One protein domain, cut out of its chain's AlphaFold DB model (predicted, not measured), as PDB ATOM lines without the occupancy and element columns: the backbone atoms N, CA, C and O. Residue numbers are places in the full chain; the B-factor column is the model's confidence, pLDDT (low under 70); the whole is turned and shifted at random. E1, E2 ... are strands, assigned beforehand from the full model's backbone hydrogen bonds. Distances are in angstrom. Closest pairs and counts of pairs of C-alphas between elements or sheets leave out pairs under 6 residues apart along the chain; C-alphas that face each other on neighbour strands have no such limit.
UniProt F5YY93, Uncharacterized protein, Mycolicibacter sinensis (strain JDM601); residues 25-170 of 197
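Overview. This is residues 25 to 170 of the 197 residues of an uncharacterized protein of Mycolicibacter sinensis (strain JDM601) (UniProt F5YY93). The domain is a single broad wall of eight antiparallel strands, twisted, with a long unnamed stretch, residues 25 to 59, wandering over one face while the other face is bare. Residues 52 to 57 of that stretch stick out, and the long links 84 to 94 and 102 to 116 loop out at opposite ends of the strands. There are 146 residues printed, with no named helix and eight named strands, E1 to E8 along the chain, lying side by side in the order E1 - E2 - E3 - E4 - E5 - E6 - E7 - E8. The class is all strand, though the strands hold 67 of the 146 residues, under half. The whole is compact, with a radius of gyration of the C-alphas of 15.9 A, and spans 44 by 35 by 25 A.

Arrangement. Start with the strands nearest to the mean of the C-alphas, E4, residues 117 to 124, and E5, residues 128 to 135. They form an antiparallel hairpin at 174 degrees; the C-alphas of Glu 123 and Phe 129 face each other at 4.3 A, and N 120 and O 132 are within hydrogen-bond range at 2.8 A. Beside E4 look for E3, residues 95 to 101, antiparallel at 177 degrees, with N 97 and O 121 at 2.8 A. E2, residues 73 to 83, comes next, at 167 degrees to E3, with N 74 and O 100 at 2.8 A. The edge strand on this side is E1, residues 60 to 69, in a hairpin with E2 at 168 degrees; C-alphas 60 and 83 face each other at 4.1 A, and N 61 and O 82 are 2.8 A apart. Going the other way from E5, find E6, residues 139 to 146, at 173 degrees, with N 129 and O 145 at 2.7 A. E7, residues 149 to 156, stands at 167 degrees to E6, with N 144 and O 151 at 2.7 A. The other edge strand is E8, residues 162 to 168, at 176 degrees to E7, with N 150 and O 167 at 2.9 A. E1 and E8 are apart. The eight strands make a meander, each strand the antiparallel neighbour of the one before.

Along the chain. Find C-alpha 60 at (185.841, 257.579, 181.955); from there E1, residues 60 to 69, runs 28.3 A to C-alpha 69 at (165.053, 247.487, 165.613). E2, residues 73 to 83, is the longest strand by residues and covers 30.0 A. Read on to E3, 95 to 101, at 19.8 A, E4, 117 to 124, at 23.3 A, and E5, 128 to 135, at 24.0 A. E6, 139 to 146, covers 23.0 A, and E7, 149 to 156, covers 23.2 A. E8, 162 to 168, covers 16.7 A and ends at C-alpha 168 at (171.202, 242.746, 204.930).

Size, cuts and confidence. From edge to edge the strands' lines turn by 48 degrees, and the sheet's C-alphas lie up to 7.9 A off their best plane. The two C-alphas farthest apart are those of Ala 107 and Val 170, at 48.5 A, while those of Ala 25 and Val 170, the first and last printed, are 6.0 A apart. The printed part has no cut. The links E2 to E3, 11 residues, and E3 to E4, 15 residues, are long; the other five are tight. Look at the B-factor column: the mean pLDDT of the printed part is 70.8, and 55 residues are under 70, among them residues 25 to 58 and 103 to 115.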
ATOM      1  N   ALA A  25     172.642 245.239 211.549       43.19
ATOM      2  CA  ALA A  25     173.033 244.947 210.188       43.19
ATOM      3  C   ALA A  25     172.886 246.264 209.425       43.19
ATOM      4  O   ALA A  25     171.870 246.952 209.595       43.19
ATOM      5  N   ASP A  26     173.931 246.659 208.702       43.88
ATOM      6  CA  ASP A  26     173.872 247.899 207.941       43.88
ATOM      7  C   ASP A  26     172.720 247.759 206.948       43.88
ATOM      8  O   ASP A  26     172.584 246.725 206.285       43.88
ATOM      9  N   ALA A  27     171.825 248.745 206.925       52.84
ATOM     10  CA  ALA A  27     170.783 248.752 205.913       52.84
ATOM     11  C   ALA A  27     171.471 248.804 204.547       52.84
ATOM     12  O   ALA A  27     172.519 249.441 204.418       52.84
ATOM     13  N   VAL A  28     170.885 248.177 203.527       57.00
ATOM     14  CA  VAL A  28     171.349 248.408 202.157       57.00
ATOM     15  C   VAL A  28     171.120 249.892 201.888       57.00
ATOM     16  O   VAL A  28     169.968 250.343 201.776       57.00
ATOM     17  N   GLU A  29     172.209 250.665 201.904       57.31
ATOM     18  CA  GLU A  29     172.135 252.116 201.917       57.31
ATOM     19  C   GLU A  29     171.471 252.609 200.630       57.31
ATOM     20  O   GLU A  29     171.860 252.287 199.509       57.31
ATOM     21  N   ASP A  30     170.498 253.499 200.799       56.41
ATOM     22  CA  ASP A  30     169.860 254.249 199.715       56.41
ATOM     23  C   ASP A  30     170.834 255.203 198.978       56.41
ATOM     24  O   ASP A  30     170.449 255.895 198.036       56.41
ATOM     25  N   ALA A  31     172.098 255.253 199.412       58.47
ATOM     26  CA  ALA A  31     173.164 256.106 198.899       58.47
ATOM     27  C   ALA A  31     173.860 255.543 197.650       58.47
ATOM     28  O   ALA A  31     174.870 256.099 197.212       58.47
ATOM     29  N   TRP A  32     173.349 254.453 197.070       69.31
ATOM     30  CA  TRP A  32     173.981 253.845 195.910       69.31
ATOM     31  C   TRP A  32     174.068 254.858 194.753       69.31
ATOM     32  O   TRP A  32     173.039 255.366 194.305       69.31
ATOM     33  N   PRO A  33     175.271 255.201 194.257       68.94
ATOM     34  CA  PRO A  33     175.479 256.433 193.490       68.94
ATOM     35  C   PRO A  33     174.831 256.432 192.101       68.94
ATOM     36  O   PRO A  33     174.682 257.483 191.476       68.94
ATOM     37  N   TYR A  34     174.439 255.255 191.616       67.94
ATOM     38  CA  TYR A  34     173.681 255.085 190.379       67.94
ATOM     39  C   TYR A  34     172.179 255.256 190.569       67.94
ATOM     40  O   TYR A  34     171.444 255.350 189.585       67.94
ATOM     41  N   LEU A  35     171.697 255.307 191.807       69.31
ATOM     42  CA  LEU A  35     170.318 255.649 192.089       69.31
ATOM     43  C   LEU A  35     170.156 257.156 192.012       69.31
ATOM     44  O   LEU A  35     170.916 257.924 192.594       69.31
ATOM     45  N   GLN A  36     169.123 257.591 191.302       63.94
ATOM     46  CA  GLN A  36     168.691 258.976 191.370       63.94
ATOM     47  C   GLN A  36     167.470 259.088 192.289       63.94
ATOM     48  O   GLN A  36     166.364 258.744 191.859       63.94
ATOM     49  N   PRO A  37     167.655 259.590 193.529       50.91
ATOM     50  CA  PRO A  37     166.568 259.742 194.494       50.91
ATOM     51  C   PRO A  37     165.589 260.867 194.124       50.91
ATOM     52  O   PRO A  37     164.457 260.902 194.604       50.91
ATOM     53  N   GLU A  38     165.991 261.774 193.228       51.22
ATOM     54  CA  GLU A  38     165.242 262.980 192.880       51.22
ATOM     55  C   GLU A  38     165.097 263.130 191.358       51.22
ATOM     56  O   GLU A  38     165.714 263.994 190.735       51.22
ATOM     57  N   SER A  39     164.268 262.299 190.719       42.31
ATOM     58  CA  SER A  39     163.800 262.638 189.371       42.31
ATOM     59  C   SER A  39     162.596 263.579 189.472       42.31
ATOM     60  O   SER A  39     161.584 263.205 190.065       42.31
ATOM     61  N   PRO A  40     162.615 264.769 188.836       36.78
ATOM     62  CA  PRO A  40     161.431 265.626 188.735       36.78
ATOM     63  C   PRO A  40     160.304 264.983 187.908       36.78
ATOM     64  O   PRO A  40     159.218 265.552 187.803       36.78
ATOM     65  N   VAL A  41     160.559 263.819 187.301       38.50
ATOM     66  CA  VAL A  41     159.596 263.078 186.490       38.50
ATOM     67  C   VAL A  41     159.042 261.856 187.239       38.50
ATOM     68  O   VAL A  41     157.912 261.478 186.950       38.50
ATOM     69  N   PHE A  42     159.750 261.275 188.226       41.00
ATOM     70  CA  PHE A  42     159.315 260.045 188.916       41.00
ATOM     71  C   PHE A  42     159.852 259.916 190.354       41.00
ATOM     72  O   PHE A  42     160.989 260.312 190.606       41.00
ATOM     73  N   PRO A  43     159.103 259.321 191.303       40.03
ATOM     74  CA  PRO A  43     159.570 259.227 192.676       40.03
ATOM     75  C   PRO A  43     160.599 258.097 192.890       40.03
ATOM     76  O   PRO A  43     160.349 256.931 192.591       40.03
ATOM     77  N   TYR A  44     161.714 258.507 193.491       48.62
ATOM     78  CA  TYR A  44     162.538 257.868 194.519       48.62
ATOM     79  C   TYR A  44     163.598 256.811 194.232       48.62
ATOM     80  O   TYR A  44     164.637 256.957 194.849       48.62
ATOM     81  N   TYR A  45     163.469 255.832 193.339       49.94
ATOM     82  CA  TYR A  45     164.625 254.960 193.036       49.94
ATOM     83  C   TYR A  45     164.493 254.363 191.644       49.94
ATOM     84  O   TYR A  45     163.691 253.454 191.418       49.94
ATOM     85  N   TYR A  46     165.288 254.866 190.705       53.53
ATOM     86  CA  TYR A  46     165.548 254.174 189.452       53.53
ATOM     87  C   TYR A  46     167.055 254.056 189.277       53.53
ATOM     88  O   TYR A  46     167.785 255.021 189.522       53.53
ATOM     89  N   ALA A  47     167.508 252.867 188.885       52.09
ATOM     90  CA  ALA A  47     168.881 252.690 188.456       52.09
ATOM     91  C   ALA A  47     169.093 253.562 187.220       52.09
ATOM     92  O   ALA A  47     168.428 253.401 186.191       52.09
ATOM     93  N   THR A  48     169.986 254.530 187.343       58.78
ATOM     94  CA  THR A  48     170.502 255.240 186.185       58.78
ATOM     95  C   THR A  48     171.599 254.400 185.567       58.78
ATOM     96  O   THR A  48     172.420 253.820 186.274       58.78
ATOM     97  N   GLY A  49     171.600 254.301 184.235       62.53
ATOM     98  CA  GLY A  49     172.780 253.811 183.526       62.53
ATOM     99  C   GLY A  49     173.993 254.702 183.817       62.53
ATOM    100  O   GLY A  49     173.888 255.696 184.538       62.53
ATOM    101  N   LEU A  50     175.144 254.378 183.224       61.53
ATOM    102  CA  LEU A  50     176.370 255.160 183.435       61.53
ATOM    103  C   LEU A  50     176.108 256.678 183.320       61.53
ATOM    104  O   LEU A  50     175.467 257.118 182.357       61.53
ATOM    105  N   PRO A  51     176.594 257.491 184.275       59.03
ATOM    106  CA  PRO A  51     176.264 258.906 184.338       59.03
ATOM    107  C   PRO A  51     176.729 259.634 183.071       59.03
ATOM    108  O   PRO A  51     177.927 259.759 182.804       59.03
ATOM    109  N   SER A  52     175.783 260.158 182.288       51.91
ATOM    110  CA  SER A  52     176.062 261.067 181.175       51.91
ATOM    111  C   SER A  52     175.945 262.510 181.671       51.91
ATOM    112  O   SER A  52     174.855 263.085 181.662       51.91
ATOM    113  N   ILE A  53     177.038 263.105 182.152       42.22
ATOM    114  CA  ILE A  53     177.010 264.511 182.579       42.22
ATOM    115  C   ILE A  53     176.808 265.402 181.337       42.22
ATOM    116  O   ILE A  53     177.570 265.285 180.373       42.22
ATOM    117  N   PRO A  54     175.830 266.327 181.327       35.25
ATOM    118  CA  PRO A  54     175.730 267.336 180.282       35.25
ATOM    119  C   PRO A  54     176.886 268.344 180.413       35.25
ATOM    120  O   PRO A  54     176.881 269.167 181.324       35.25
ATOM    121  N   GLY A  55     177.855 268.319 179.488       40.50
ATOM    122  CA  GLY A  55     178.678 269.501 179.184       40.50
ATOM    123  C   GLY A  55     180.200 269.362 179.084       40.50
ATOM    124  O   GLY A  55     180.808 270.282 178.548       40.50
ATOM    125  N   THR A  56     180.844 268.283 179.527       44.00
ATOM    126  CA  THR A  56     182.322 268.190 179.528       44.00
ATOM    127  C   THR A  56     182.783 266.738 179.452       44.00
ATOM    128  O   THR A  56     182.090 265.867 179.971       44.00
ATOM    129  N   ASP A  57     183.917 266.506 178.788       49.91
ATOM    130  CA  ASP A  57     184.507 265.200 178.463       49.91
ATOM    131  C   ASP A  57     184.316 264.140 179.560       49.91
ATOM    132  O   ASP A  57     184.542 264.433 180.740       49.91
ATOM    133  N   PRO A  58     183.901 262.909 179.205       65.19
ATOM    134  CA  PRO A  58     183.698 261.878 180.203       65.19
ATOM    135  C   PRO A  58     185.050 261.575 180.850       65.19
ATOM    136  O   PRO A  58     186.040 261.283 180.183       65.19
ATOM    137  N   TRP A  59     185.092 261.649 182.177       75.81
ATOM    138  CA  TRP A  59     186.266 261.292 182.973       75.81
ATOM    139  C   TRP A  59     186.489 259.760 182.987       75.81
ATOM    140  O   TRP A  59     187.385 259.265 183.654       75.81
ATOM    141  N   TYR A  60     185.710 259.008 182.206       79.38
ATOM    142  CA  TYR A  60     185.841 257.579 181.955       79.38
ATOM    143  C   TYR A  60     185.655 257.280 180.460       79.38
ATOM    144  O   TYR A  60     185.005 258.032 179.731       79.38
ATOM    145  N   THR A  61     186.214 256.171 179.986       82.25
ATOM    146  CA  THR A  61     185.994 255.666 178.627       82.25
ATOM    147  C   THR A  61     185.105 254.440 178.654       82.25
ATOM    148  O   THR A  61     185.167 253.626 179.574       82.25
ATOM    149  N   VAL A  62     184.288 254.297 177.615       83.75
ATOM    150  CA  VAL A  62     183.300 253.226 177.500       83.75
ATOM    151  C   VAL A  62     183.481 252.527 176.168       83.75
ATOM    152  O   VAL A  62     183.547 253.196 175.136       83.75
ATOM    153  N   ASP A  63     183.539 251.202 176.195       85.19
ATOM    154  CA  ASP A  63     183.244 250.395 175.018       85.19
ATOM    155  C   ASP A  63     181.728 250.227 174.907       85.19
ATOM    156  O   ASP A  63     181.077 249.848 175.883       85.19
ATOM    157  N   ARG A  64     181.154 250.603 173.762       84.75
ATOM    158  CA  ARG A  64     179.703 250.717 173.588       84.75
ATOM    159  C   ARG A  64     179.232 249.932 172.381       84.75
ATOM    160  O   ARG A  64     179.568 250.278 171.249       84.75
ATOM    161  N   ASP A  65     178.279 249.047 172.637       84.38
ATOM    162  CA  ASP A  65     177.462 248.407 171.622       84.38
ATOM    163  C   ASP A  65     176.033 248.950 171.645       84.38
ATOM    164  O   ASP A  65     175.431 249.220 172.688       84.38
ATOM    165  N   PHE A  66     175.473 249.120 170.451       83.31
ATOM    166  CA  PHE A  66     174.105 249.582 170.267       83.31
ATOM    167  C   PHE A  66     173.414 248.778 169.175       83.31
ATOM    168  O   PHE A  66     173.903 248.682 168.049       83.31
ATOM    169  N   THR A  67     172.234 248.255 169.494       84.00
ATOM    170  CA  THR A  67     171.355 247.590 168.532       84.00
ATOM    171  C   THR A  67     169.978 248.232 168.568       84.00
ATOM    172  O   THR A  67     169.408 248.452 169.632       84.00
ATOM    173  N   SER A  68     169.412 248.511 167.395       84.00
ATOM    174  CA  SER A  68     168.065 249.064 167.275       84.00
ATOM    175  C   SER A  68     167.282 248.353 166.191       84.00
ATOM    176  O   SER A  68     167.730 248.237 165.048       84.00
ATOM    177  N   VAL A  69     166.083 247.908 166.556       80.25
ATOM    178  CA  VAL A  69     165.053 247.487 165.613       80.25
ATOM    179  C   VAL A  69     163.924 248.511 165.695       80.25
ATOM    180  O   VAL A  69     163.249 248.584 166.730       80.25
ATOM    181  N   PRO A  70     163.688 249.299 164.627       77.94
ATOM    182  CA  PRO A  70     162.687 250.356 164.627       77.94
ATOM    183  C   PRO A  70     161.334 249.883 165.158       77.94
ATOM    184  O   PRO A  70     160.828 248.839 164.748       77.94
ATOM    185  N   TYR A  71     160.756 250.669 166.070       70.44
ATOM    186  CA  TYR A  71     159.467 250.419 166.731       70.44
ATOM    187  C   TYR A  71     159.385 249.172 167.622       70.44
ATOM    188  O   TYR A  71     158.377 249.007 168.305       70.44
ATOM    189  N   LEU A  72     160.415 248.322 167.659       76.50
ATOM    190  CA  LEU A  72     160.415 247.096 168.450       76.50
ATOM    191  C   LEU A  72     161.301 247.216 169.683       76.50
ATOM    192  O   LEU A  72     160.795 247.032 170.785       76.50
ATOM    193  N   TYR A  73     162.592 247.520 169.521       79.88
ATOM    194  CA  TYR A  73     163.477 247.698 170.669       79.88
ATOM    195  C   TYR A  73     164.741 248.504 170.364       79.88
ATOM    196  O   TYR A  73     165.203 248.556 169.224       79.88
ATOM    197  N   ASN A  74     165.317 249.078 171.417       78.75
ATOM    198  CA  ASN A  74     166.700 249.536 171.466       78.75
ATOM    199  C   ASN A  74     167.424 248.776 172.576       78.75
ATOM    200  O   ASN A  74     166.863 248.598 173.654       78.75
ATOM    201  N   TYR A  75     168.650 248.353 172.312       81.19
ATOM    202  CA  TYR A  75     169.543 247.762 173.294       81.19
ATOM    203  C   TYR A  75     170.855 248.541 173.308       81.19
ATOM    204  O   TYR A  75     171.421 248.828 172.249       81.19
ATOM    205  N   PHE A  76     171.309 248.880 174.505       80.81
ATOM    206  CA  PHE A  76     172.603 249.488 174.768       80.81
ATOM    207  C   PHE A  76     173.379 248.547 175.676       80.81
ATOM    208  O   PHE A  76     172.812 248.069 176.653       80.81
ATOM    209  N   HIS A  77     174.649 248.342 175.364       83.88
ATOM    210  CA  HIS A  77     175.616 247.678 176.224       83.88
ATOM    211  C   HIS A  77     176.828 248.589 176.336       83.88
ATOM    212  O   HIS A  77     177.326 249.099 175.331       83.88
ATOM    213  N   ASN A  78     177.256 248.860 177.558       83.69
ATOM    214  CA  ASN A  78     178.356 249.761 177.851       83.69
ATOM    215  C   ASN A  78     179.282 249.094 178.861       83.69
ATOM    216  O   ASN A  78     178.812 248.654 179.905       83.69
ATOM    217  N   VAL A  79     180.586 249.095 178.598       85.19
ATOM    218  CA  VAL A  79     181.606 248.614 179.537       85.19
ATOM    219  C   VAL A  79     182.629 249.709 179.775       85.19
ATOM    220  O   VAL A  79     183.236 250.218 178.832       85.19
ATOM    221  N   VAL A  80     182.852 250.079 181.032       87.12
ATOM    222  CA  VAL A  80     183.873 251.066 181.391       87.12
ATOM    223  C   VAL A  80     185.258 250.444 181.241       87.12
ATOM    224  O   VAL A  80     185.607 249.484 181.924       87.12
ATOM    225  N   THR A  81     186.062 250.997 180.335       86.62
ATOM    226  CA  THR A  81     187.380 250.457 179.961       86.62
ATOM    227  C   THR A  81     188.543 251.194 180.612       86.62
ATOM    228  O   THR A  81     189.613 250.613 180.791       86.62
ATOM    229  N   ALA A  82     188.347 252.457 180.980       83.12
ATOM    230  CA  ALA A  82     189.316 253.246 181.722       83.12
ATOM    231  C   ALA A  82     188.613 254.366 182.486       83.12
ATOM    232  O   ALA A  82     187.554 254.845 182.079       83.12
ATOM    233  N   THR A  83     189.245 254.816 183.560       83.31
ATOM    234  CA  THR A  83     188.864 256.003 184.321       83.31
ATOM    235  C   THR A  83     190.076 256.928 184.408       83.31
ATOM    236  O   THR A  83     191.222 256.483 184.490       83.31
ATOM    237  N   LEU A  84     189.836 258.228 184.308       77.62
ATOM    238  CA  LEU A  84     190.780 259.276 184.674       77.62
ATOM    239  C   LEU A  84     190.615 259.559 186.170       77.62
ATOM    240  O   LEU A  84     189.573 259.226 186.735       77.62
ATOM    241  N   ASP A  85     191.610 260.197 186.797       68.25
ATOM    242  CA  ASP A  85     191.470 260.706 188.168       68.25
ATOM    243  C   ASP A  85     190.192 261.559 188.247       68.25
ATOM    244  O   ASP A  85     190.092 262.634 187.648       68.25
ATOM    245  N   GLY A  86     189.183 261.020 188.922       64.81
ATOM    246  CA  GLY A  86     187.792 261.432 188.806       64.81
ATOM    247  C   GLY A  86     186.993 261.023 190.048       64.81
ATOM    248  O   GLY A  86     187.594 260.715 191.077       64.81
ATOM    249  N   PRO A  87     185.652 261.073 190.007       70.06
ATOM    250  CA  PRO A  87     184.809 260.590 191.099       70.06
ATOM    251  C   PRO A  87     185.038 259.098 191.391       70.06
ATOM    252  O   PRO A  87     185.621 258.369 190.593       70.06
ATOM    253  N   GLU A  88     184.524 258.647 192.536       77.50
ATOM    254  CA  GLU A  88     184.631 257.257 193.005       77.50
ATOM    255  C   GLU A  88     183.897 256.232 192.116       77.50
ATOM    256  O   GLU A  88     184.052 255.044 192.337       77.50
ATOM    257  N   TYR A  89     183.092 256.634 191.126       77.62
ATOM    258  CA  TYR A  89     182.292 255.722 190.292       77.62
ATOM    259  C   TYR A  89     181.936 256.347 188.940       77.62
ATOM    260  O   TYR A  89     181.753 257.568 188.898       77.62
ATOM    261  N   PRO A  90     181.766 255.560 187.850       82.56
ATOM    262  CA  PRO A  90     182.057 254.130 187.733       82.56
ATOM    263  C   PRO A  90     183.516 253.696 187.823       82.56
ATOM    264  O   PRO A  90     184.436 254.447 187.508       82.56
ATOM    265  N   HIS A  91     183.686 252.422 188.176       86.50
ATOM    266  CA  HIS A  91     184.954 251.707 188.153       86.50
ATOM    267  C   HIS A  91     185.252 251.084 186.785       86.50
ATOM    268  O   HIS A  91     184.371 250.815 185.968       86.50
ATOM    269  N   VAL A  92     186.530 250.806 186.523       88.12
ATOM    270  CA  VAL A  92     186.908 249.995 185.358       88.12
ATOM    271  C   VAL A  92     186.294 248.605 185.499       88.12
ATOM    272  O   VAL A  92     186.479 247.948 186.521       88.12
ATOM    273  N   GLY A  93     185.584 248.163 184.462       83.44
ATOM    274  CA  GLY A  93     184.803 246.931 184.463       83.44
ATOM    275  C   GLY A  93     183.318 247.125 184.762       83.44
ATOM    276  O   GLY A  93     182.583 246.156 184.618       83.44
ATOM    277  N   THR A  94     182.857 248.333 185.115       86.00
ATOM    278  CA  THR A  94     181.419 248.588 185.279       86.00
ATOM    279  C   THR A  94     180.688 248.344 183.960       86.00
ATOM    280  O   THR A  94     181.038 248.931 182.931       86.00
ATOM    281  N   VAL A  95     179.667 247.493 184.001       85.94
ATOM    282  CA  VAL A  95     178.794 247.154 182.877       85.94
ATOM    283  C   VAL A  95     177.459 247.864 183.058       85.94
ATOM    284  O   VAL A  95     176.903 247.884 184.150       85.94
ATOM    285  N   SER A  96     176.926 248.449 181.989       84.69
ATOM    286  CA  SER A  96     175.587 249.030 181.982       84.69
ATOM    287  C   SER A  96     174.844 248.679 180.707       84.69
ATOM    288  O   SER A  96     175.230 249.088 179.606       84.69
ATOM    289  N   ASP A  97     173.722 247.998 180.904       82.44
ATOM    290  CA  ASP A  97     172.827 247.562 179.852       82.44
ATOM    291  C   ASP A  97     171.491 248.281 179.955       82.44
ATOM    292  O   ASP A  97     170.968 248.544 181.039       82.44
ATOM    293  N   ALA A  98     170.916 248.595 178.801       80.25
ATOM    294  CA  ALA A  98     169.577 249.149 178.731       80.25
ATOM    295  C   ALA A  98     168.801 248.494 177.598       80.25
ATOM    296  O   ALA A  98     169.183 248.609 176.433       80.25
ATOM    297  N   LEU A  99     167.682 247.856 177.930       81.94
ATOM    298  CA  LEU A  99     166.722 247.342 176.964       81.94
ATOM    299  C   LEU A  99     165.458 248.199 177.000       81.94
ATOM    300  O   LEU A  99     164.729 248.234 177.985       81.94
ATOM    301  N   ILE A 100     165.167 248.856 175.885       80.50
ATOM    302  CA  ILE A 100     163.971 249.670 175.701       80.50
ATOM    303  C   ILE A 100     163.079 248.953 174.701       80.50
ATOM    304  O   ILE A 100     163.413 248.899 173.519       80.50
ATOM    305  N   LEU A 101     161.942 248.421 175.143       77.56
ATOM    306  CA  LEU A 101     160.995 247.718 174.279       77.56
ATOM    307  C   LEU A 101     159.809 248.603 173.941       77.56
ATOM    308  O   LEU A 101     159.256 249.308 174.788       77.56
ATOM    309  N   LEU A 102     159.387 248.486 172.685       77.69
ATOM    310  CA  LEU A 102     158.277 249.215 172.099       77.69
ATOM    311  C   LEU A 102     158.413 250.708 172.428       77.69
ATOM    312  O   LEU A 102     157.593 251.257 173.172       77.69
ATOM    313  N   PRO A 103     159.433 251.385 171.862       65.75
ATOM    314  CA  PRO A 103     159.594 252.837 171.953       65.75
ATOM    315  C   PRO A 103     158.535 253.553 171.087       65.75
ATOM    316  O   PRO A 103     158.823 254.475 170.327       65.75
ATOM    317  N   ILE A 104     157.303 253.054 171.126       59.62
ATOM    318  CA  ILE A 104     156.153 253.529 170.382       59.62
ATOM    319  C   ILE A 104     155.480 254.546 171.285       59.62
ATOM    320  O   ILE A 104     154.988 254.182 172.343       59.62
ATOM    321  N   PHE A 105     155.461 255.804 170.858       56.91
ATOM    322  CA  PHE A 105     154.832 256.921 171.559       56.91
ATOM    323  C   PHE A 105     153.330 256.649 171.771       56.91
ATOM    324  O   PHE A 105     152.550 256.842 170.832       56.91
ATOM    325  N   PRO A 106     152.867 256.208 172.957       47.66
ATOM    326  CA  PRO A 106     151.449 255.975 173.156       47.66
ATOM    327  C   PRO A 106     150.774 257.333 173.382       47.66
ATOM    328  O   PRO A 106     151.085 258.057 174.324       47.66
ATOM    329  N   ALA A 107     149.820 257.693 172.522       45.03
ATOM    330  CA  ALA A 107     149.037 258.928 172.635       45.03
ATOM    331  C   ALA A 107     147.897 258.819 173.674       45.03
ATOM    332  O   ALA A 107     146.793 259.310 173.443       45.03
ATOM    333  N   VAL A 108     148.127 258.141 174.803       42.47
ATOM    334  CA  VAL A 108     147.092 257.883 175.815       42.47
ATOM    335  C   VAL A 108     147.450 258.592 177.121       42.47
ATOM    336  O   VAL A 108     148.484 258.329 177.724       42.47
ATOM    337  N   GLY A 109     146.573 259.492 177.574       45.88
ATOM    338  CA  GLY A 109     146.520 259.927 178.978       45.88
ATOM    339  C   GLY A 109     147.626 260.862 179.484       45.88
ATOM    340  O   GLY A 109     147.804 260.949 180.691       45.88
ATOM    341  N   GLY A 110     148.356 261.566 178.613       46.38
ATOM    342  CA  GLY A 110     149.376 262.544 179.036       46.38
ATOM    343  C   GLY A 110     150.784 261.974 179.256       46.38
ATOM    344  O   GLY A 110     151.688 262.731 179.586       46.38
ATOM    345  N   LEU A 111     151.000 260.679 178.998       50.62
ATOM    346  CA  LEU A 111     152.304 259.997 179.078       50.62
ATOM    347  C   LEU A 111     153.038 260.001 177.726       50.62
ATOM    348  O   LEU A 111     153.550 258.984 177.256       50.62
ATOM    349  N   VAL A 112     153.034 261.152 177.054       50.16
ATOM    350  CA  VAL A 112     153.634 261.301 175.723       50.16
ATOM    351  C   VAL A 112     155.149 261.101 175.828       50.16
ATOM    352  O   VAL A 112     155.831 261.905 176.454       50.16
ATOM    353  N   GLY A 113     155.679 260.055 175.186       56.31
ATOM    354  CA  GLY A 113     157.128 259.864 175.015       56.31
ATOM    355  C   GLY A 113     157.800 258.793 175.870       56.31
ATOM    356  O   GLY A 113     158.992 258.572 175.675       56.31
ATOM    357  N   ALA A 114     157.081 258.104 176.760       62.03
ATOM    358  CA  ALA A 114     157.659 257.000 177.526       62.03
ATOM    359  C   ALA A 114     157.636 255.683 176.718       62.03
ATOM    360  O   ALA A 114     156.599 255.357 176.131       62.03
ATOM    361  N   PRO A 115     158.737 254.909 176.681       68.31
ATOM    362  CA  PRO A 115     158.708 253.542 176.163       68.31
ATOM    363  C   PRO A 115     157.773 252.658 176.999       68.31
ATOM    364  O   PRO A 115     157.567 252.906 178.189       68.31
ATOM    365  N   LEU A 116     157.197 251.619 176.380       75.69
ATOM    366  CA  LEU A 116     156.269 250.731 177.088       75.69
ATOM    367  C   LEU A 116     156.980 249.945 178.187       75.69
ATOM    368  O   LEU A 116     156.449 249.848 179.292       75.69
ATOM    369  N   PHE A 117     158.170 249.427 177.885       80.31
ATOM    370  CA  PHE A 117     159.015 248.760 178.862       80.31
ATOM    371  C   PHE A 117     160.443 249.261 178.761       80.31
ATOM    372  O   PHE A 117     160.982 249.410 177.661       80.31
ATOM    373  N   THR A 118     161.056 249.443 179.918       77.94
ATOM    374  CA  THR A 118     162.484 249.695 180.026       77.94
ATOM    375  C   THR A 118     163.062 248.752 181.053       77.94
ATOM    376  O   THR A 118     162.468 248.547 182.103       77.94
ATOM    377  N   ASN A 119     164.214 248.183 180.754       82.12
ATOM    378  CA  ASN A 119     165.030 247.484 181.718       82.12
ATOM    379  C   ASN A 119     166.412 248.137 181.720       82.12
ATOM    380  O   ASN A 119     166.975 248.354 180.646       82.12
ATOM    381  N   TYR A 120     166.906 248.487 182.901       81.56
ATOM    382  CA  TYR A 120     168.258 248.980 183.115       81.56
ATOM    383  C   TYR A 120     168.975 248.028 184.045       81.56
ATOM    384  O   TYR A 120     168.550 247.837 185.178       81.56
ATOM    385  N   TYR A 121     170.087 247.500 183.572       83.56
ATOM    386  CA  TYR A 121     170.995 246.702 184.364       83.56
ATOM    387  C   TYR A 121     172.301 247.469 184.521       83.56
ATOM    388  O   TYR A 121     172.789 248.099 183.575       83.56
ATOM    389  N   LEU A 122     172.856 247.447 185.724       86.12
ATOM    390  CA  LEU A 122     174.159 248.030 185.992       86.12
ATOM    391  C   LEU A 122     174.892 247.152 186.990       86.12
ATOM    392  O   LEU A 122     174.366 246.863 188.054       86.12
ATOM    393  N   GLU A 123     176.110 246.760 186.658       84.88
ATOM    394  CA  GLU A 123     177.001 246.021 187.540       84.88
ATOM    395  C   GLU A 123     178.292 246.812 187.666       84.88
ATOM    396  O   GLU A 123     179.000 247.029 186.686       84.88
ATOM    397  N   ASP A 124     178.592 247.259 188.875       85.25
ATOM    398  CA  ASP A 124     179.850 247.885 189.222       85.25
ATOM    399  C   ASP A 124     180.675 246.903 190.068       85.25
ATOM    400  O   ASP A 124     180.205 246.446 191.113       85.25
ATOM    401  N   PRO A 125     181.916 246.581 189.667       84.75
ATOM    402  CA  PRO A 125     182.709 245.551 190.330       84.75
ATOM    403  C   PRO A 125     183.081 245.884 191.781       84.75
ATOM    404  O   PRO A 125     183.551 244.996 192.490       84.75
ATOM    405  N   GLN A 126     182.920 247.135 192.224       85.69
ATOM    406  CA  GLN A 126     183.178 247.530 193.612       85.69
ATOM    407  C   GLN A 126     181.905 247.885 194.377       85.69
ATOM    408  O   GLN A 126     181.871 247.707 195.591       85.69
ATOM    409  N   LEU A 127     180.872 248.380 193.691       80.69
ATOM    410  CA  LEU A 127     179.655 248.880 194.335       80.69
ATOM    411  C   LEU A 127     178.466 247.914 194.271       80.69
ATOM    412  O   LEU A 127     177.461 248.188 194.916       80.69
ATOM    413  N   GLY A 128     178.547 246.820 193.512       82.38
ATOM    414  CA  GLY A 128     177.460 245.847 193.388       82.38
ATOM    415  C   GLY A 128     176.614 246.038 192.131       82.38
ATOM    416  O   GLY A 128     177.089 246.565 191.126       82.38
ATOM    417  N   PHE A 129     175.364 245.580 192.158       83.69
ATOM    418  CA  PHE A 129     174.508 245.497 190.981       83.69
ATOM    419  C   PHE A 129     173.075 246.016 191.171       83.69
ATOM    420  O   PHE A 129     172.501 245.970 192.260       83.69
ATOM    421  N   ALA A 130     172.503 246.476 190.053       82.25
ATOM    422  CA  ALA A 130     171.143 246.970 189.877       82.25
ATOM    423  C   ALA A 130     170.479 246.167 188.786       82.25
ATOM    424  O   ALA A 130     171.069 245.960 187.722       82.25
ATOM    425  N   ASP A 131     169.193 245.927 188.971       82.75
ATOM    426  CA  ASP A 131     168.294 245.675 187.864       82.75
ATOM    427  C   ASP A 131     166.986 246.439 188.084       82.75
ATOM    428  O   ASP A 131     166.289 246.231 189.074       82.75
ATOM    429  N   ALA A 132     166.662 247.360 187.180       81.81
ATOM    430  CA  ALA A 132     165.459 248.172 187.239       81.81
ATOM    431  C   ALA A 132     164.564 247.901 186.032       81.81
ATOM    432  O   ALA A 132     164.905 248.232 184.896       81.81
ATOM    433  N   PHE A 133     163.372 247.364 186.278       83.25
ATOM    434  CA  PHE A 133     162.343 247.172 185.265       83.25
ATOM    435  C   PHE A 133     161.213 248.188 185.426       83.25
ATOM    436  O   PHE A 133     160.559 248.257 186.467       83.25
ATOM    437  N   SER A 134     160.934 248.933 184.359       78.75
ATOM    438  CA  SER A 134     159.910 249.968 184.300       78.75
ATOM    439  C   SER A 134     158.848 249.677 183.245       78.75
ATOM    440  O   SER A 134     159.160 249.288 182.120       78.75
ATOM    441  N   VAL A 135     157.586 249.969 183.570       79.25
ATOM    442  CA  VAL A 135     156.450 249.925 182.632       79.25
ATOM    443  C   VAL A 135     155.861 251.322 182.479       79.25
ATOM    444  O   VAL A 135     155.391 251.900 183.460       79.25
ATOM    445  N   LEU A 136     155.868 251.873 181.258       73.75
ATOM    446  CA  LEU A 136     155.400 253.238 180.936       73.75
ATOM    447  C   LEU A 136     156.008 254.334 181.825       73.75
ATOM    448  O   LEU A 136     155.424 255.408 181.975       73.75
ATOM    449  N   ASN A 137     157.137 254.039 182.470       68.94
ATOM    450  CA  ASN A 137     157.707 254.804 183.579       68.94
ATOM    451  C   ASN A 137     156.720 255.085 184.738       68.94
ATOM    452  O   ASN A 137     156.992 255.899 185.608       68.94
ATOM    453  N   LEU A 138     155.562 254.425 184.786       71.00
ATOM    454  CA  LEU A 138     154.582 254.566 185.865       71.00
ATOM    455  C   LEU A 138     154.935 253.711 187.077       71.00
ATOM    456  O   LEU A 138     154.615 254.071 188.208       71.00
ATOM    457  N   PHE A 139     155.548 252.566 186.807       74.69
ATOM    458  CA  PHE A 139     155.878 251.538 187.775       74.69
ATOM    459  C   PHE A 139     157.314 251.129 187.494       74.69
ATOM    460  O   PHE A 139     157.608 250.786 186.349       74.69
ATOM    461  N   THR A 140     158.169 251.161 188.508       78.06
ATOM    462  CA  THR A 140     159.560 250.716 188.425       78.06
ATOM    463  C   THR A 140     159.844 249.803 189.601       78.06
ATOM    464  O   THR A 140     159.653 250.202 190.742       78.06
ATOM    465  N   ASN A 141     160.274 248.580 189.327       82.44
ATOM    466  CA  ASN A 141     160.816 247.677 190.330       82.44
ATOM    467  C   ASN A 141     162.337 247.687 190.179       82.44
ATOM    468  O   ASN A 141     162.823 247.445 189.077       82.44
ATOM    469  N   THR A 142     163.042 248.038 191.248       82.19
ATOM    470  CA  THR A 142     164.495 248.175 191.279       82.19
ATOM    471  C   THR A 142     165.048 247.194 192.297       82.19
ATOM    472  O   THR A 142     164.931 247.420 193.503       82.19
ATOM    473  N   TYR A 143     165.677 246.145 191.792       83.50
ATOM    474  CA  TYR A 143     166.477 245.221 192.567       83.50
ATOM    475  C   TYR A 143     167.891 245.780 192.725       83.50
ATOM    476  O   TYR A 143     168.496 246.251 191.761       83.50
ATOM    477  N   LEU A 144     168.415 245.690 193.938       82.88
ATOM    478  CA  LEU A 144     169.714 246.177 194.368       82.88
ATOM    479  C   LEU A 144     170.438 245.078 195.125       82.88
ATOM    480  O   LEU A 144     169.838 244.381 195.947       82.88
ATOM    481  N   SER A 145     171.734 244.950 194.892       80.75
ATOM    482  CA  SER A 145     172.575 244.095 195.710       80.75
ATOM    483  C   SER A 145     173.999 244.592 195.733       80.75
ATOM    484  O   SER A 145     174.601 244.859 194.699       80.75
ATOM    485  N   ASP A 146     174.553 244.654 196.927       80.75
ATOM    486  CA  ASP A 146     175.905 245.101 197.189       80.75
ATOM    487  C   ASP A 146     176.516 244.262 198.320       80.75
ATOM    488  O   ASP A 146     176.041 243.176 198.664       80.75
ATOM    489  N   THR A 147     177.611 244.749 198.895       79.38
ATOM    490  CA  THR A 147     178.257 244.097 200.034       79.38
ATOM    491  C   THR A 147     177.449 244.180 201.329       79.38
ATOM    492  O   THR A 147     177.721 243.383 202.226       79.38
ATOM    493  N   ALA A 148     176.502 245.119 201.438       73.69
ATOM    494  CA  ALA A 148     175.614 245.316 202.585       73.69
ATOM    495  C   ALA A 148     174.334 244.467 202.497       73.69
ATOM    496  O   ALA A 148     173.662 244.270 203.507       73.69
ATOM    497  N   GLY A 149     174.015 243.899 201.329       74.25
ATOM    498  CA  GLY A 149     172.977 242.885 201.194       74.25
ATOM    499  C   GLY A 149     172.225 242.953 199.875       74.25
ATOM    500  O   GLY A 149     172.790 243.245 198.822       74.25
ATOM    501  N   VAL A 150     170.934 242.627 199.927       81.69
ATOM    502  CA  VAL A 150     170.021 242.711 198.783       81.69
ATOM    503  C   VAL A 150     168.740 243.438 199.167       81.69
ATOM    504  O   VAL A 150     168.215 243.263 200.267       81.69
ATOM    505  N   LYS A 151     168.201 244.231 198.247       79.81
ATOM    506  CA  LYS A 151     167.014 245.055 198.464       79.81
ATOM    507  C   LYS A 151     166.216 245.174 197.181       79.81
ATOM    508  O   LYS A 151     166.784 245.280 196.105       79.81
ATOM    509  N   ASP A 152     164.897 245.173 197.293       80.75
ATOM    510  CA  ASP A 152     164.013 245.385 196.155       80.75
ATOM    511  C   ASP A 152     163.008 246.486 196.460       80.75
ATOM    512  O   ASP A 152     162.335 246.476 197.495       80.75
ATOM    513  N   VAL A 153     162.916 247.455 195.556       80.94
ATOM    514  CA  VAL A 153     162.139 248.676 195.747       80.94
ATOM    515  C   VAL A 153     161.149 248.840 194.608       80.94
ATOM    516  O   VAL A 153     161.514 248.915 193.438       80.94
ATOM    517  N   LEU A 154     159.870 248.944 194.953       80.62
ATOM    518  CA  LEU A 154     158.809 249.301 194.029       80.62
ATOM    519  C   LEU A 154     158.524 250.800 194.106       80.62
ATOM    520  O   LEU A 154     158.011 251.309 195.101       80.62
ATOM    521  N   SER A 155     158.775 251.490 193.007       76.69
ATOM    522  CA  SER A 155     158.472 252.900 192.805       76.69
ATOM    523  C   SER A 155     157.238 253.036 191.914       76.69
ATOM    524  O   SER A 155     157.187 252.496 190.806       76.69
ATOM    525  N   ILE A 156     156.222 253.759 192.388       75.06
ATOM    526  CA  ILE A 156     154.990 254.038 191.638       75.06
ATOM    527  C   ILE A 156     154.834 255.549 191.514       75.06
ATOM    528  O   ILE A 156     154.955 256.275 192.498       75.06
ATOM    529  N   ASN A 157     154.530 256.034 190.311       71.81
ATOM    530  CA  ASN A 157     154.356 257.460 190.068       71.81
ATOM    531  C   ASN A 157     153.298 258.077 191.008       71.81
ATOM    532  O   ASN A 157     152.165 257.601 191.092       71.81
ATOM    533  N   GLY A 158     153.681 259.153 191.698       68.56
ATOM    534  CA  GLY A 158     152.835 259.872 192.648       68.56
ATOM    535  C   GLY A 158     152.734 259.237 194.037       68.56
ATOM    536  O   GLY A 158     152.026 259.785 194.882       68.56
ATOM    537  N   LEU A 159     153.430 258.124 194.297       66.44
ATOM    538  CA  LEU A 159     153.483 257.466 195.601       66.44
ATOM    539  C   LEU A 159     154.928 257.389 196.126       66.44
ATOM    540  O   LEU A 159     155.869 257.353 195.331       66.44
ATOM    541  N   PRO A 160     155.122 257.351 197.455       69.81
ATOM    542  CA  PRO A 160     156.409 256.987 198.039       69.81
ATOM    543  C   PRO A 160     156.855 255.586 197.582       69.81
ATOM    544  O   PRO A 160     155.992 254.735 197.332       69.81
ATOM    545  N   PRO A 161     158.172 255.328 197.493       71.50
ATOM    546  CA  PRO A 161     158.689 254.008 197.161       71.50
ATOM    547  C   PRO A 161     158.322 253.018 198.267       71.50
ATOM    548  O   PRO A 161     158.225 253.370 199.445       71.50
ATOM    549  N   LEU A 162     158.128 251.766 197.880       72.12
ATOM    550  CA  LEU A 162     157.840 250.663 198.777       72.12
ATOM    551  C   LEU A 162     158.966 249.639 198.672       72.12
ATOM    552  O   LEU A 162     159.097 248.983 197.641       72.12
ATOM    553  N   THR A 163     159.738 249.463 199.740       79.44
ATOM    554  CA  THR A 163     160.648 248.317 199.857       79.44
ATOM    555  C   THR A 163     159.812 247.042 199.914       79.44
ATOM    556  O   THR A 163     159.030 246.849 200.846       79.44
ATOM    557  N   LEU A 164     159.933 246.195 198.891       79.69
ATOM    558  CA  LEU A 164     159.238 244.912 198.822       79.69
ATOM    559  C   LEU A 164     159.910 243.886 199.734       79.69
ATOM    560  O   LEU A 164     159.219 243.150 200.440       79.69
ATOM    561  N   PHE A 165     161.241 243.866 199.743       79.50
ATOM    562  CA  PHE A 165     162.047 243.120 200.703       79.50
ATOM    563  C   PHE A 165     163.442 243.735 200.835       79.50
ATOM    564  O   PHE A 165     163.922 244.427 199.937       79.50
ATOM    565  N   GLU A 166     164.095 243.440 201.954       79.69
ATOM    566  CA  GLU A 166     165.485 243.792 202.228       79.69
ATOM    567  C   GLU A 166     166.094 242.691 203.098       79.69
ATOM    568  O   GLU A 166     165.501 242.281 204.099       79.69
ATOM    569  N   PHE A 167     167.254 242.186 202.687       74.12
ATOM    570  CA  PHE A 167     168.038 241.211 203.431       74.12
ATOM    571  C   PHE A 167     169.464 241.744 203.557       74.12
ATOM    572  O   PHE A 167     170.218 241.676 202.582       74.12
ATOM    573  N   PRO A 168     169.847 242.275 204.726       73.25
ATOM    574  CA  PRO A 168     171.202 242.746 204.930       73.25
ATOM    575  C   PRO A 168     172.162 241.560 205.105       73.25
ATOM    576  O   PRO A 168     171.782 240.492 205.601       73.25
ATOM    577  N   THR A 169     173.422 241.729 204.715       64.88
ATOM    578  CA  THR A 169     174.490 240.778 205.034       64.88
ATOM    579  C   THR A 169     174.813 240.872 206.521       64.88
ATOM    580  O   THR A 169     175.217 241.904 207.047       64.88
ATOM    581  N   VAL A 170     174.647 239.755 207.224       57.25
ATOM    582  CA  VAL A 170     175.169 239.582 208.582       57.25
ATOM    583  C   VAL A 170     176.659 239.273 208.490       57.25
ATOM    584  O   VAL A 170     177.059 238.341 207.790       57.25
TER     585      VAL A 170